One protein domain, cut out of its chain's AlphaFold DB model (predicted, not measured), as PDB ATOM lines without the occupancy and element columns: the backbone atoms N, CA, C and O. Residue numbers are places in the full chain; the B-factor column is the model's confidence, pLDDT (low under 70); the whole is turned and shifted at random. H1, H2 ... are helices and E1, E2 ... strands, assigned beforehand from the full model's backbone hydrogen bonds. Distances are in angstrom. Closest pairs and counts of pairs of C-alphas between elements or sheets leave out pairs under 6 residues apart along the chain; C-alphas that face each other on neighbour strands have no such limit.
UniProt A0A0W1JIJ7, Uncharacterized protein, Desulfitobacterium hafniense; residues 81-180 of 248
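What this domain is: This is residues 81 to 180 of the 248 residues of an uncharacterized protein of Desulfitobacterium hafniense (UniProt A0A0W1JIJ7). A small three-stranded sheet sits in the middle, with H1 crossing one face and H3 along edge strand E1 on the opposite face. H2 packs on H1 at one end of the long axis; H5 packs on H3 at the other, where residues 135 to 140 stick out, and the tail, residues 171 to 180, runs back toward H2. The 100 printed residues include, in chain order, H1, H2, E1, H3, H4, H5, E2 and E3; the sheet, E1 E3 E2, is antiparallel and the class mostly helix. The whole is compact, radius of gyration of the C-alphas 13.7 A, spanning 41 by 28 by 25 A.

Where its parts are: The strands are E1, residues 112 to 115, E2, 160 to 163, and E3, 166 to 170, 13.0 A long, ending at C-alpha 170 (226.212, 172.787, 195.112). H1, residues 81 to 94, 20.0 A, begins at C-alpha 81 (224.547, 156.237, 185.806). H2 is 99 to 107, H3 121 to 133, 18.0 A, H4 138 to 143, and H5 146 to 156, 15.1 A.

How they stand to each other: N 113 and O 169 of E1 and E3 are 2.9 A apart, within hydrogen-bond range; in the hairpin E2 and E3, N 161 and O 168 are at 2.8 A. H1 runs across the strands, height over the sheet 8.3 A; its closest C-alphas to E1 are Ile 86 and Leu 114, 5.9 A. H3, on the opposite face, runs along E1, at 8 degrees on the local plane; the closest C-alphas are Ser 113 and Leu 128, 5.8 A. With residues 87 to 91 alone, H1 touches H2, closest C-alphas Phe 87 and Ser 106, 6.5 A. H3 touches H5, closest C-alphas Gly 125 and Gly 146, 3.9 A. H5 only grazes the sheet. H3 and H4 are close but not clearly touching, C-alphas Lys 126 and Leu 141 at 6.6 A. Every O i to N i+4 pair is within hydrogen-bond range in H1, H3, H4 and H5, and 4 of 5 in H2.

The domain as a whole: The two C-alphas farthest apart, Thr 98 and Asp 143, are 42.0 A apart. The printed part has no cut, and the links between elements are tight. No printed residue is under 70; the mean pLDDT of the printed part is 95.8.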
ATOM      1  N   THR A  81     223.662 156.556 184.673       92.31
ATOM      2  CA  THR A  81     224.547 156.237 185.806       92.31
ATOM      3  C   THR A  81     225.063 157.489 186.535       92.31
ATOM      4  O   THR A  81     225.301 157.429 187.744       92.31
ATOM      5  N   LYS A  82     225.269 158.612 185.833       91.25
ATOM      6  CA  LYS A  82     225.770 159.871 186.406       91.25
ATOM      7  C   LYS A  82     224.660 160.571 187.188       91.25
ATOM      8  O   LYS A  82     224.876 160.916 188.350       91.25
ATOM      9  N   GLU A  83     223.478 160.709 186.598       94.06
ATOM     10  CA  GLU A  83     222.293 161.302 187.228       94.06
ATOM     11  C   GLU A  83     221.915 160.561 188.504       94.06
ATOM     12  O   GLU A  83     221.724 161.176 189.554       94.06
ATOM     13  N   ARG A  84     221.916 159.225 188.455       95.12
ATOM     14  CA  ARG A  84     221.622 158.389 189.617       95.12
ATOM     15  C   ARG A  84     222.612 158.608 190.766       95.12
ATOM     16  O   ARG A  84     222.195 158.715 191.918       95.12
ATOM     17  N   LYS A  85     223.914 158.729 190.477       95.19
ATOM     18  CA  LYS A  85     224.928 159.035 191.505       95.19
ATOM     19  C   LYS A  85     224.756 160.435 192.092       95.19
ATOM     20  O   LYS A  85     224.887 160.596 193.301       95.19
ATOM     21  N   ILE A  86     224.459 161.436 191.261       96.50
ATOM     22  CA  ILE A  86     224.190 162.807 191.725       96.50
ATOM     23  C   ILE A  86     222.952 162.826 192.628       96.50
ATOM     24  O   ILE A  86     222.978 163.450 193.690       96.50
ATOM     25  N   PHE A  87     221.894 162.107 192.249       97.62
ATOM     26  CA  PHE A  87     220.684 161.976 193.055       97.62
ATOM     27  C   PHE A  87     220.982 161.386 194.441       97.62
ATOM     28  O   PHE A  87     220.598 161.982 195.443       97.62
ATOM     29  N   PHE A  88     221.738 160.288 194.541       97.06
ATOM     30  CA  PHE A  88     222.075 159.730 195.859       97.06
ATOM     31  C   PHE A  88     223.045 160.587 196.661       97.06
ATOM     32  O   PHE A  88     222.862 160.740 197.865       97.06
ATOM     33  N   ALA A  89     224.045 161.189 196.022       97.44
ATOM     34  CA  ALA A  89     224.973 162.081 196.706       97.44
ATOM     35  C   ALA A  89     224.255 163.306 197.293       97.44
ATOM     36  O   ALA A  89     224.523 163.698 198.433       97.44
ATOM     37  N   SER A  90     223.317 163.885 196.537       97.38
ATOM     38  CA  SER A  90     222.467 164.972 197.028       97.38
ATOM     39  C   SER A  90     221.500 164.490 198.110       97.38
ATOM     40  O   SER A  90     221.368 165.172 199.117       97.38
ATOM     41  N   ALA A  91     220.923 163.288 198.001       97.25
ATOM     42  CA  ALA A  91     219.994 162.765 199.011       97.25
ATOM     43  C   ALA A  91     220.714 162.485 200.334       97.25
ATOM     44  O   ALA A  91     220.211 162.827 201.397       97.25
ATOM     45  N   PHE A  92     221.929 161.941 200.265       95.88
ATOM     46  CA  PHE A  92     222.801 161.757 201.421       95.88
ATOM     47  C   PHE A  92     223.142 163.090 202.103       95.88
ATOM     48  O   PHE A  92     223.261 163.161 203.322       95.88
ATOM     49  N   THR A  93     223.318 164.153 201.315       95.69
ATOM     50  CA  THR A  93     223.719 165.472 201.819       95.69
ATOM     51  C   THR A  93     222.553 166.253 202.417       95.69
ATOM     52  O   THR A  93     222.696 166.833 203.492       95.69
ATOM     53  N   GLU A  94     221.428 166.297 201.710       95.81
ATOM     54  CA  GLU A  94     220.255 167.089 202.087       95.81
ATOM     55  C   GLU A  94     219.333 166.327 203.053       95.81
ATOM     56  O   GLU A  94     218.554 166.956 203.760       95.81
ATOM     57  N   ASN A  95     219.459 164.994 203.124       95.44
ATOM     58  CA  ASN A  95     218.681 164.099 203.984       95.44
ATOM     59  C   ASN A  95     217.166 164.386 203.916       95.44
ATOM     60  O   ASN A  95     216.575 164.797 204.915       95.44
ATOM     61  N   PRO A  96     216.526 164.196 202.745       96.44
ATOM     62  CA  PRO A  96     215.092 164.412 202.613       96.44
ATOM     63  C   PRO A  96     214.328 163.467 203.547       96.44
ATOM     64  O   PRO A  96     214.668 162.287 203.687       96.44
ATOM     65  N   GLU A  97     213.273 163.977 204.166       95.25
ATOM     66  CA  GLU A  97     212.429 163.274 205.132       95.25
ATOM     67  C   GLU A  97     211.239 162.594 204.444       95.25
ATOM     68  O   GLU A  97     210.784 161.537 204.882       95.25
ATOM     69  N   THR A  98     210.767 163.146 203.321       96.38
ATOM     70  CA  THR A  98     209.557 162.671 202.626       96.38
ATOM     71  C   THR A  98     209.817 162.201 201.195       96.38
ATOM     72  O   THR A  98     210.793 162.589 200.548       96.38
ATOM     73  N   ILE A  99     208.902 161.384 200.654       97.44
ATOM     74  CA  ILE A  99     208.933 161.018 199.228       97.44
ATOM     75  C   ILE A  99     208.698 162.245 198.339       97.44
ATOM     76  O   ILE A  99     209.334 162.365 197.295       97.44
ATOM     77  N   ALA A 100     207.865 163.196 198.767       97.19
ATOM     78  CA  ALA A 100     207.646 164.443 198.039       97.19
ATOM     79  C   ALA A 100     208.937 165.271 197.870       97.19
ATOM     80  O   ALA A 100     209.195 165.809 196.790       97.19
ATOM     81  N   GLU A 101     209.778 165.352 198.903       97.62
ATOM     82  CA  GLU A 101     211.091 166.008 198.822       97.62
ATOM     83  C   GLU A 101     212.034 165.266 197.873       97.62
ATOM     84  O   GLU A 101     212.701 165.901 197.059       97.62
ATOM     85  N   LEU A 102     212.030 163.931 197.892       97.94
ATOM     86  CA  LEU A 102     212.809 163.119 196.954       97.94
ATOM     87  C   LEU A 102     212.351 163.289 195.502       97.94
ATOM     88  O   LEU A 102     213.188 163.373 194.602       97.94
ATOM     89  N   ILE A 103     211.041 163.394 195.259       98.12
ATOM     90  CA  ILE A 103     210.501 163.713 193.933       98.12
ATOM     91  C   ILE A 103     211.025 165.076 193.483       98.12
ATOM     92  O   ILE A 103     211.582 165.165 192.390       98.12
ATOM     93  N   ASN A 104     210.925 166.113 194.319       98.00
ATOM     94  CA  ASN A 104     211.475 167.436 194.003       98.00
ATOM     95  C   ASN A 104     212.981 167.371 193.729       98.00
ATOM     96  O   ASN A 104     213.464 167.921 192.741       98.00
ATOM     97  N   GLN A 105     213.733 166.640 194.544       97.50
ATOM     98  CA  GLN A 105     215.168 166.475 194.353       97.50
ATOM     99  C   GLN A 105     215.503 165.773 193.027       97.50
ATOM    100  O   GLN A 105     216.487 166.128 192.380       97.50
ATOM    101  N   SER A 106     214.656 164.846 192.564       97.12
ATOM    102  CA  SER A 106     214.811 164.186 191.260       97.12
ATOM    103  C   SER A 106     214.728 165.156 190.071       97.12
ATOM    104  O   SER A 106     215.248 164.846 189.002       97.12
ATOM    105  N   PHE A 107     214.094 166.325 190.227       96.25
ATOM    106  CA  PHE A 107     214.065 167.394 189.214       96.25
ATOM    107  C   PHE A 107     215.202 168.413 189.384       96.25
ATOM    108  O   PHE A 107     215.581 169.098 188.436       96.25
ATOM    109  N   ASN A 108     215.802 168.468 190.571       96.06
ATOM    110  CA  ASN A 108     216.829 169.440 190.938       96.06
ATOM    111  C   ASN A 108     218.251 168.859 190.924       96.06
ATOM    112  O   ASN A 108     219.152 169.401 191.561       96.06
ATOM    113  N   THR A 109     218.498 167.770 190.189       94.12
ATOM    114  CA  THR A 109     219.846 167.183 190.060       94.12
ATOM    115  C   THR A 109     220.853 168.165 189.455       94.12
ATOM    116  O   THR A 109     222.021 168.145 189.826       94.12
ATOM    117  N   HIS A 110     220.391 169.083 188.602       93.25
ATOM    118  CA  HIS A 110     221.188 170.157 188.004       93.25
ATOM    119  C   HIS A 110     221.702 171.198 189.022       93.25
ATOM    120  O   HIS A 110     222.672 171.907 188.753       93.25
ATOM    121  N   CYS A 111     221.113 171.267 190.221       96.56
ATOM    122  CA  CYS A 111     221.620 172.092 191.323       96.56
ATOM    123  C   CYS A 111     222.907 171.535 191.947       96.56
ATOM    124  O   CYS A 111     223.480 172.160 192.843       96.56
ATOM    125  N   TYR A 112     223.366 170.366 191.500       97.06
ATOM    126  CA  TYR A 112     224.523 169.689 192.055       97.06
ATOM    127  C   TYR A 112     225.461 169.196 190.959       97.06
ATOM    128  O   TYR A 112     225.050 168.779 189.878       97.06
ATOM    129  N   SER A 113     226.746 169.170 191.287       96.31
ATOM    130  CA  SER A 113     227.771 168.511 190.489       96.31
ATOM    131  C   SER A 113     228.544 167.525 191.355       96.31
ATOM    132  O   SER A 113     228.891 167.834 192.492       96.31
ATOM    133  N   LEU A 114     228.830 166.335 190.834       96.69
ATOM    134  CA  LEU A 114     229.539 165.285 191.568       96.69
ATOM    135  C   LEU A 114     230.859 164.954 190.877       96.69
ATOM    136  O   LEU A 114     230.870 164.580 189.706       96.69
ATOM    137  N   VAL A 115     231.958 165.025 191.628       96.50
ATOM    138  CA  VAL A 115     233.280 164.583 191.167       96.50
ATOM    139  C   VAL A 115     233.694 163.346 191.954       96.50
ATOM    140  O   VAL A 115     233.992 163.422 193.148       96.50
ATOM    141  N   SER A 116     233.699 162.196 191.280       94.12
ATOM    142  CA  SER A 116     234.128 160.911 191.851       94.12
ATOM    143  C   SER A 116     235.530 160.486 191.406       94.12
ATOM    144  O   SER A 116     236.138 159.635 192.048       94.12
ATOM    145  N   ASP A 117     236.036 161.055 190.310       93.00
ATOM    146  CA  ASP A 117     237.376 160.808 189.779       93.00
ATOM    147  C   ASP A 117     238.062 162.146 189.465       93.00
ATOM    148  O   ASP A 117     237.490 163.003 188.796       93.00
ATOM    149  N   PHE A 118     239.289 162.320 189.957       93.88
ATOM    150  CA  PHE A 118     240.106 163.526 189.800       93.88
ATOM    151  C   PHE A 118     241.290 163.330 188.837       93.88
ATOM    152  O   PHE A 118     242.136 164.214 188.718       93.88
ATOM    153  N   ASN A 119     241.374 162.189 188.143       95.31
ATOM    154  CA  ASN A 119     242.501 161.843 187.269       95.31
ATOM    155  C   ASN A 119     242.659 162.778 186.059       95.31
ATOM    156  O   ASN A 119     243.774 162.956 185.569       95.31
ATOM    157  N   ASN A 120     241.564 163.369 185.567       97.06
ATOM    158  CA  ASN A 120     241.583 164.286 184.431       97.06
ATOM    159  C   ASN A 120     240.765 165.550 184.723       97.06
ATOM    160  O   ASN A 120     239.561 165.600 184.474       97.06
ATOM    161  N   LEU A 121     241.442 166.586 185.223       97.06
ATOM    162  CA  LEU A 121     240.803 167.853 185.581       97.06
ATOM    163  C   LEU A 121     240.190 168.589 184.385       97.06
ATOM    164  O   LEU A 121     239.230 169.327 184.572       97.06
ATOM    165  N   GLU A 122     240.694 168.362 183.170       97.50
ATOM    166  CA  GLU A 122     240.116 168.943 181.957       97.50
ATOM    167  C   GLU A 122     238.696 168.418 181.720       97.50
ATOM    168  O   GLU A 122     237.756 169.191 181.540       97.50
ATOM    169  N   THR A 123     238.516 167.099 181.799       96.25
ATOM    170  CA  THR A 123     237.189 166.479 181.692       96.25
ATOM    171  C   THR A 123     236.301 166.867 182.872       96.25
ATOM    172  O   THR A 123     235.159 167.262 182.654       96.25
ATOM    173  N   VAL A 124     236.834 166.839 184.100       96.50
ATOM    174  CA  VAL A 124     236.082 167.223 185.307       96.50
ATOM    175  C   VAL A 124     235.544 168.646 185.195       96.50
ATOM    176  O   VAL A 124     234.380 168.878 185.494       96.50
ATOM    177  N   GLY A 125     236.351 169.607 184.745       97.06
ATOM    178  CA  GLY A 125     235.896 170.990 184.622       97.06
ATOM    179  C   GLY A 125     234.790 171.163 183.596       97.06
ATOM    180  O   GLY A 125     233.819 171.864 183.862       97.06
ATOM    181  N   LYS A 126     234.900 170.474 182.456       96.75
ATOM    182  CA  LYS A 126     233.858 170.467 181.421       96.75
ATOM    183  C   LYS A 126     232.562 169.839 181.929       96.75
ATOM    184  O   LYS A 126     231.492 170.388 181.686       96.75
ATOM    185  N   ASP A 127     232.658 168.756 182.698       94.25
ATOM    186  CA  ASP A 127     231.513 168.127 183.357       94.25
ATOM    187  C   ASP A 127     230.843 169.048 184.386       94.25
ATOM    188  O   ASP A 127     229.620 169.176 184.372       94.25
ATOM    189  N   LEU A 128     231.628 169.698 185.253       95.31
ATOM    190  CA  LEU A 128     231.132 170.662 186.241       95.31
ATOM    191  C   LEU A 128     230.418 171.834 185.553       95.31
ATOM    192  O   LEU A 128     229.328 172.229 185.967       95.31
ATOM    193  N   TYR A 129     231.011 172.360 184.479       95.50
ATOM    194  CA  TYR A 129     230.441 173.461 183.710       95.50
ATOM    195  C   TYR A 129     229.116 173.069 183.048       95.50
ATOM    196  O   TYR A 129     228.127 173.792 183.159       95.50
ATOM    197  N   LEU A 130     229.068 171.897 182.406       94.00
ATOM    198  CA  LEU A 130     227.849 171.363 181.800       94.00
ATOM    199  C   LEU A 130     226.738 171.139 182.823       94.00
ATOM    200  O   LEU A 130     225.592 171.487 182.552       94.00
ATOM    201  N   SER A 131     227.065 170.574 183.987       91.69
ATOM    202  CA  SER A 131     226.086 170.322 185.047       91.69
ATOM    203  C   SER A 131     225.426 171.612 185.540       91.69
ATOM    204  O   SER A 131     224.211 171.633 185.713       91.69
ATOM    205  N   GLU A 132     226.191 172.693 185.704       91.44
ATOM    206  CA  GLU A 132     225.657 173.995 186.122       91.44
ATOM    207  C   GLU A 132     224.884 174.712 184.999       91.44
ATOM    208  O   GLU A 132     223.838 175.319 185.244       91.44
ATOM    209  N   LYS A 133     225.373 174.650 183.753       93.56
ATOM    210  CA  LYS A 133     224.758 175.346 182.609       93.56
ATOM    211  C   LYS A 133     223.591 174.602 181.969       93.56
ATOM    212  O   LYS A 133     222.830 175.231 181.241       93.56
ATOM    213  N   GLN A 134     223.459 173.299 182.217       89.94
ATOM    214  CA  GLN A 134     222.497 172.357 181.623       89.94
ATOM    215  C   GLN A 134     222.630 172.156 180.102       89.94
ATOM    216  O   GLN A 134     222.505 171.034 179.619       89.94
ATOM    217  N   ALA A 135     222.919 173.210 179.338       92.50
ATOM    218  CA  ALA A 135     223.186 173.159 177.908       92.50
ATOM    219  C   ALA A 135     224.183 174.255 177.512       92.50
ATOM    220  O   ALA A 135     224.064 175.405 177.930       92.50
ATOM    221  N   VAL A 136     225.157 173.904 176.671       94.75
ATOM    222  CA  VAL A 136     226.181 174.828 176.156       94.75
ATOM    223  C   VAL A 136     226.461 174.528 174.690       94.75
ATOM    224  O   VAL A 136     226.264 173.402 174.222       94.75
ATOM    225  N   ALA A 137     226.948 175.520 173.946       96.75
ATOM    226  CA  ALA A 137     227.389 175.288 172.577       96.75
ATOM    227  C   ALA A 137     228.653 174.415 172.563       96.75
ATOM    228  O   ALA A 137     229.562 174.621 173.363       96.75
ATOM    229  N   THR A 138     228.768 173.491 171.602       96.44
ATOM    230  CA  THR A 138     229.937 172.597 171.502       96.44
ATOM    231  C   THR A 138     231.258 173.366 171.464       96.44
ATOM    232  O   THR A 138     232.181 173.012 172.182       96.44
ATOM    233  N   ARG A 139     231.321 174.468 170.701       96.75
ATOM    234  CA  ARG A 139     232.525 175.312 170.620       96.75
ATOM    235  C   ARG A 139     232.893 175.950 171.956       96.75
ATOM    236  O   ARG A 139     234.056 175.976 172.314       96.75
ATOM    237  N   GLU A 140     231.899 176.428 172.701       96.94
ATOM    238  CA  GLU A 140     232.125 177.019 174.024       96.94
ATOM    239  C   GLU A 140     232.715 175.990 174.990       96.94
ATOM    240  O   GLU A 140     233.661 176.289 175.713       96.94
ATOM    241  N   LEU A 141     232.195 174.761 174.965       96.88
ATOM    242  CA  LEU A 141     232.728 173.682 175.784       96.88
ATOM    243  C   LEU A 141     234.126 173.244 175.334       96.88
ATOM    244  O   LEU A 141     234.946 172.888 176.171       96.88
ATOM    245  N   GLU A 142     234.406 173.234 174.031       95.88
ATOM    246  CA  GLU A 142     235.732 172.909 173.495       95.88
ATOM    247  C   GLU A 142     236.777 173.945 173.924       95.88
ATOM    248  O   GLU A 142     237.848 173.551 174.392       95.88
ATOM    249  N   ASP A 143     236.423 175.230 173.835       97.12
ATOM    250  CA  ASP A 143     237.275 176.377 174.166       97.12
ATOM    251  C   ASP A 143     237.450 176.592 175.684       97.12
ATOM    252  O   ASP A 143     238.365 177.304 176.105       97.12
ATOM    253  N   LEU A 144     236.595 175.987 176.518       97.88
ATOM    254  CA  LEU A 144     236.712 176.041 177.975       97.88
ATOM    255  C   LEU A 144     237.992 175.334 178.450       97.88
ATOM    256  O   LEU A 144     238.164 174.136 178.222       97.88
ATOM    257  N   ASP A 145     238.828 176.049 179.209       98.06
ATOM    258  CA  ASP A 145     239.894 175.454 180.027       98.06
ATOM    259  C   ASP A 145     239.263 174.745 181.236       98.06
ATOM    260  O   ASP A 145     239.009 175.343 182.292       98.06
ATOM    261  N   GLY A 146     238.961 173.460 181.053       97.75
ATOM    262  CA  GLY A 146     238.331 172.631 182.071       97.75
ATOM    263  C   GLY A 146     239.230 172.464 183.293       97.75
ATOM    264  O   GLY A 146     238.753 172.552 184.423       97.75
ATOM    265  N   GLY A 147     240.540 172.312 183.102       97.88
ATOM    266  CA  GLY A 147     241.488 172.178 184.209       97.88
ATOM    267  C   GLY A 147     241.438 173.368 185.172       97.88
ATOM    268  O   GLY A 147     241.309 173.188 186.390       97.88
ATOM    269  N   SER A 148     241.491 174.588 184.631       97.94
ATOM    270  CA  SER A 148     241.382 175.818 185.422       97.94
ATOM    271  C   SER A 148     240.005 175.956 186.077       97.94
ATOM    272  O   SER A 148     239.938 176.254 187.274       97.94
ATOM    273  N   PHE A 149     238.924 175.674 185.341       97.31
ATOM    274  CA  PHE A 149     237.558 175.747 185.869       97.31
ATOM    275  C   PHE A 149     237.335 174.762 187.028       97.31
ATOM    276  O   PHE A 149     236.845 175.150 188.090       97.31
ATOM    277  N   ALA A 150     237.775 173.508 186.883       97.50
ATOM    278  CA  ALA A 150     237.689 172.500 187.938       97.50
ATOM    279  C   ALA A 150     238.405 172.960 189.211       97.50
ATOM    280  O   ALA A 150     237.847 172.894 190.306       97.50
ATOM    281  N   MET A 151     239.631 173.469 189.074       96.75
ATOM    282  CA  MET A 151     240.404 173.959 190.214       96.75
ATOM    283  C   MET A 151     239.765 175.177 190.879       96.75
ATOM    284  O   MET A 151     239.908 175.347 192.091       96.75
ATOM    285  N   GLU A 152     239.082 176.026 190.113       96.31
ATOM    286  CA  GLU A 152     238.318 177.138 190.659       96.31
ATOM    287  C   GLU A 152     237.143 176.644 191.507       96.31
ATOM    288  O   GLU A 152     237.046 177.040 192.670       96.31
ATOM    289  N   VAL A 153     236.323 175.728 190.980       95.62
ATOM    290  CA  VAL A 153     235.199 175.132 191.720       95.62
ATOM    291  C   VAL A 153     235.694 174.447 192.996       95.62
ATOM    292  O   VAL A 153     235.198 174.749 194.079       95.62
ATOM    293  N   ILE A 154     236.731 173.608 192.902       94.06
ATOM    294  CA  ILE A 154     237.296 172.870 194.046       94.06
ATOM    295  C   ILE A 154     237.794 173.821 195.147       94.06
ATOM    296  O   ILE A 154     237.626 173.542 196.332       94.06
ATOM    297  N   LYS A 155     238.434 174.939 194.780       93.94
ATOM    298  CA  LYS A 155     239.028 175.870 195.756       93.94
ATOM    299  C   LYS A 155     238.032 176.869 196.327       93.94
ATOM    300  O   LYS A 155     238.232 177.325 197.451       93.94
ATOM    301  N   LYS A 156     237.051 177.294 195.529       94.12
ATOM    302  CA  LYS A 156     236.210 178.451 195.855       94.12
ATOM    303  C   LYS A 156     234.781 178.090 196.220       94.12
ATOM    304  O   LYS A 156     234.134 178.934 196.831       94.12
ATOM    305  N   ASN A 157     234.274 176.907 195.867       93.12
ATOM    306  CA  ASN A 157     232.901 176.541 196.199       93.12
ATOM    307  C   ASN A 157     232.785 176.265 197.714       93.12
ATOM    308  O   ASN A 157     233.355 175.289 198.200       93.12
ATOM    309  N   PRO A 158     232.057 177.100 198.481       91.62
ATOM    310  CA  PRO A 158     231.952 176.938 199.931       91.62
ATOM    311  C   PRO A 158     230.997 175.803 200.335       91.62
ATOM    312  O   PRO A 158     230.967 175.406 201.498       91.62
ATOM    313  N   ASN A 159     230.219 175.282 199.383       92.12
ATOM    314  CA  ASN A 159     229.134 174.329 199.583       92.12
ATOM    315  C   ASN A 159     229.497 172.941 199.031       92.12
ATOM    316  O   ASN A 159     228.665 172.263 198.427       92.12
ATOM    317  N   SER A 160     230.750 172.521 199.216       94.94
ATOM    318  CA  SER A 160     231.193 171.166 198.882       94.94
ATOM    319  C   SER A 160     230.961 170.192 200.041       94.94
ATOM    320  O   SER A 160     231.227 170.532 201.200       94.94
ATOM    321  N   ARG A 161     230.552 168.958 199.749       97.19
ATOM    322  CA  ARG A 161     230.364 167.879 200.728       97.19
ATOM    323  C   ARG A 161     231.007 166.589 200.237       97.19
ATOM    324  O   ARG A 161     230.858 166.208 199.082       97.19
ATOM    325  N   ILE A 162     231.729 165.908 201.126       96.81
ATOM    326  CA  ILE A 162     232.257 164.567 200.855       96.81
ATOM    327  C   ILE A 162     231.133 163.567 201.117       96.81
ATOM    328  O   ILE A 162     230.547 163.567 202.198       96.81
ATOM    329  N   THR A 163     230.856 162.719 200.134       97.00
ATOM    330  CA  THR A 163     229.829 161.672 200.182       97.00
ATOM    331  C   THR A 163     230.459 160.317 199.835       97.00
ATOM    332  O   THR A 163     231.553 160.288 199.260       97.00
ATOM    333  N   PRO A 164     229.778 159.187 200.097       95.19
ATOM    334  CA  PRO A 164     230.214 157.874 199.609       95.19
ATOM    335  C   PRO A 164     230.381 157.793 198.080       95.19
ATOM    336  O   PRO A 164     231.085 156.920 197.580       95.19
ATOM    337  N   TYR A 165     229.770 158.721 197.338       95.69
ATOM    338  CA  TYR A 165     229.753 158.755 195.876       95.69
ATOM    339  C   TYR A 165     230.828 159.673 195.265       95.69
ATOM    340  O   TYR A 165     230.991 159.689 194.045       95.69
ATOM    341  N   GLY A 166     231.553 160.445 196.083       96.38
ATOM    342  CA  GLY A 166     232.519 161.459 195.646       96.38
ATOM    343  C   GLY A 166     232.326 162.801 196.354       96.38
ATOM    344  O   GLY A 166     231.647 162.889 197.382       96.38
ATOM    345  N   VAL A 167     232.920 163.861 195.805       97.62
ATOM    346  CA  VAL A 167     232.737 165.227 196.314       97.62
ATOM    347  C   VAL A 167     231.593 165.889 195.556       97.62
ATOM    348  O   VAL A 167     231.687 166.111 194.347       97.62
ATOM    349  N   LEU A 168     230.511 166.172 196.274       97.75
ATOM    350  CA  LEU A 168     229.350 166.893 195.776       97.75
ATOM    351  C   LEU A 168     229.586 168.394 195.933       97.75
ATOM    352  O   LEU A 168     229.983 168.849 197.004       97.75
ATOM    353  N   TYR A 169     229.302 169.161 194.894       97.38
ATOM    354  CA  TYR A 169     229.335 170.616 194.884       97.38
ATOM    355  C   TYR A 169     227.929 171.125 194.612       97.38
ATOM    356  O   TYR A 169     227.290 170.674 193.662       97.38
ATOM    357  N   LYS A 170     227.448 172.067 195.423       96.62
ATOM    358  CA  LYS A 170     226.212 172.787 195.112       96.62
ATOM    359  C   LYS A 170     226.506 173.856 194.058       96.62
ATOM    360  O   LYS A 170     227.408 174.675 194.258       96.62
ATOM    361  N   ASN A 171     225.780 173.812 192.948       95.62
ATOM    362  CA  ASN A 171     225.876 174.778 191.854       95.62
ATOM    363  C   ASN A 171     225.133 176.074 192.220       95.62
ATOM    364  O   ASN A 171     224.505 176.166 193.278       95.62
ATOM    365  N   SER A 172     225.207 177.088 191.353       93.31
ATOM    366  CA  SER A 172     224.477 178.347 191.554       93.31
ATOM    367  C   SER A 172     222.984 178.278 191.205       93.31
ATOM    368  O   SER A 172     222.261 179.228 191.500       93.31
ATOM    369  N   ASN A 173     222.518 177.180 190.600       94.75
ATOM    370  CA  ASN A 173     221.113 176.986 190.258       94.75
ATOM    371  C   ASN A 173     220.241 176.970 191.523       94.75
ATOM    372  O   ASN A 173     220.600 176.374 192.544       94.75
ATOM    373  N   GLU A 174     219.088 177.629 191.444       94.38
ATOM    374  CA  GLU A 174     218.115 177.651 192.530       94.38
ATOM    375  C   GLU A 174     217.218 176.408 192.442       94.38
ATOM    376  O   GLU A 174     216.668 176.141 191.376       94.38
ATOM    377  N   PRO A 175     217.058 175.638 193.533       94.94
ATOM    378  CA  PRO A 175     216.182 174.478 193.524       94.94
ATOM    379  C   PRO A 175     214.716 174.900 193.395       94.94
ATOM    380  O   PRO A 175     214.241 175.791 194.102       94.94
ATOM    381  N   GLU A 176     213.984 174.203 192.534       95.75
ATOM    382  CA  GLU A 176     212.579 174.460 192.236       95.75
ATOM    383  C   GLU A 176     211.655 173.487 192.978       95.75
ATOM    384  O   GLU A 176     211.895 172.278 193.032       95.75
ATOM    385  N   GLN A 177     210.544 173.997 193.515       95.75
ATOM    386  CA  GLN A 177     209.483 173.161 194.075       95.75
ATOM    387  C   GLN A 177     208.499 172.757 192.967       95.75
ATOM    388  O   GLN A 177     207.464 173.389 192.771       95.75
ATOM    389  N   ILE A 178     208.843 171.697 192.236       96.25
ATOM    390  CA  ILE A 178     208.062 171.166 191.110       96.25
ATOM    391  C   ILE A 178     206.837 170.373 191.587       96.25
ATOM    392  O   ILE A 178     205.750 170.496 191.027       96.25
ATOM    393  N   TYR A 179     206.998 169.551 192.625       97.38
ATOM    394  CA  TYR A 179     205.932 168.732 193.194       97.38
ATOM    395  C   TYR A 179     205.438 169.319 194.517       97.38
ATOM    396  O   TYR A 179     206.214 169.560 195.444       97.38
ATOM    397  N   ASN A 180     204.125 169.518 194.622       95.12
ATOM    398  CA  ASN A 180     203.486 170.173 195.765       95.12
ATOM    399  C   ASN A 180     202.942 169.198 196.831       95.12
ATOM    400  O   ASN A 180     202.219 169.629 197.728       95.12
TER     401      ASN A 180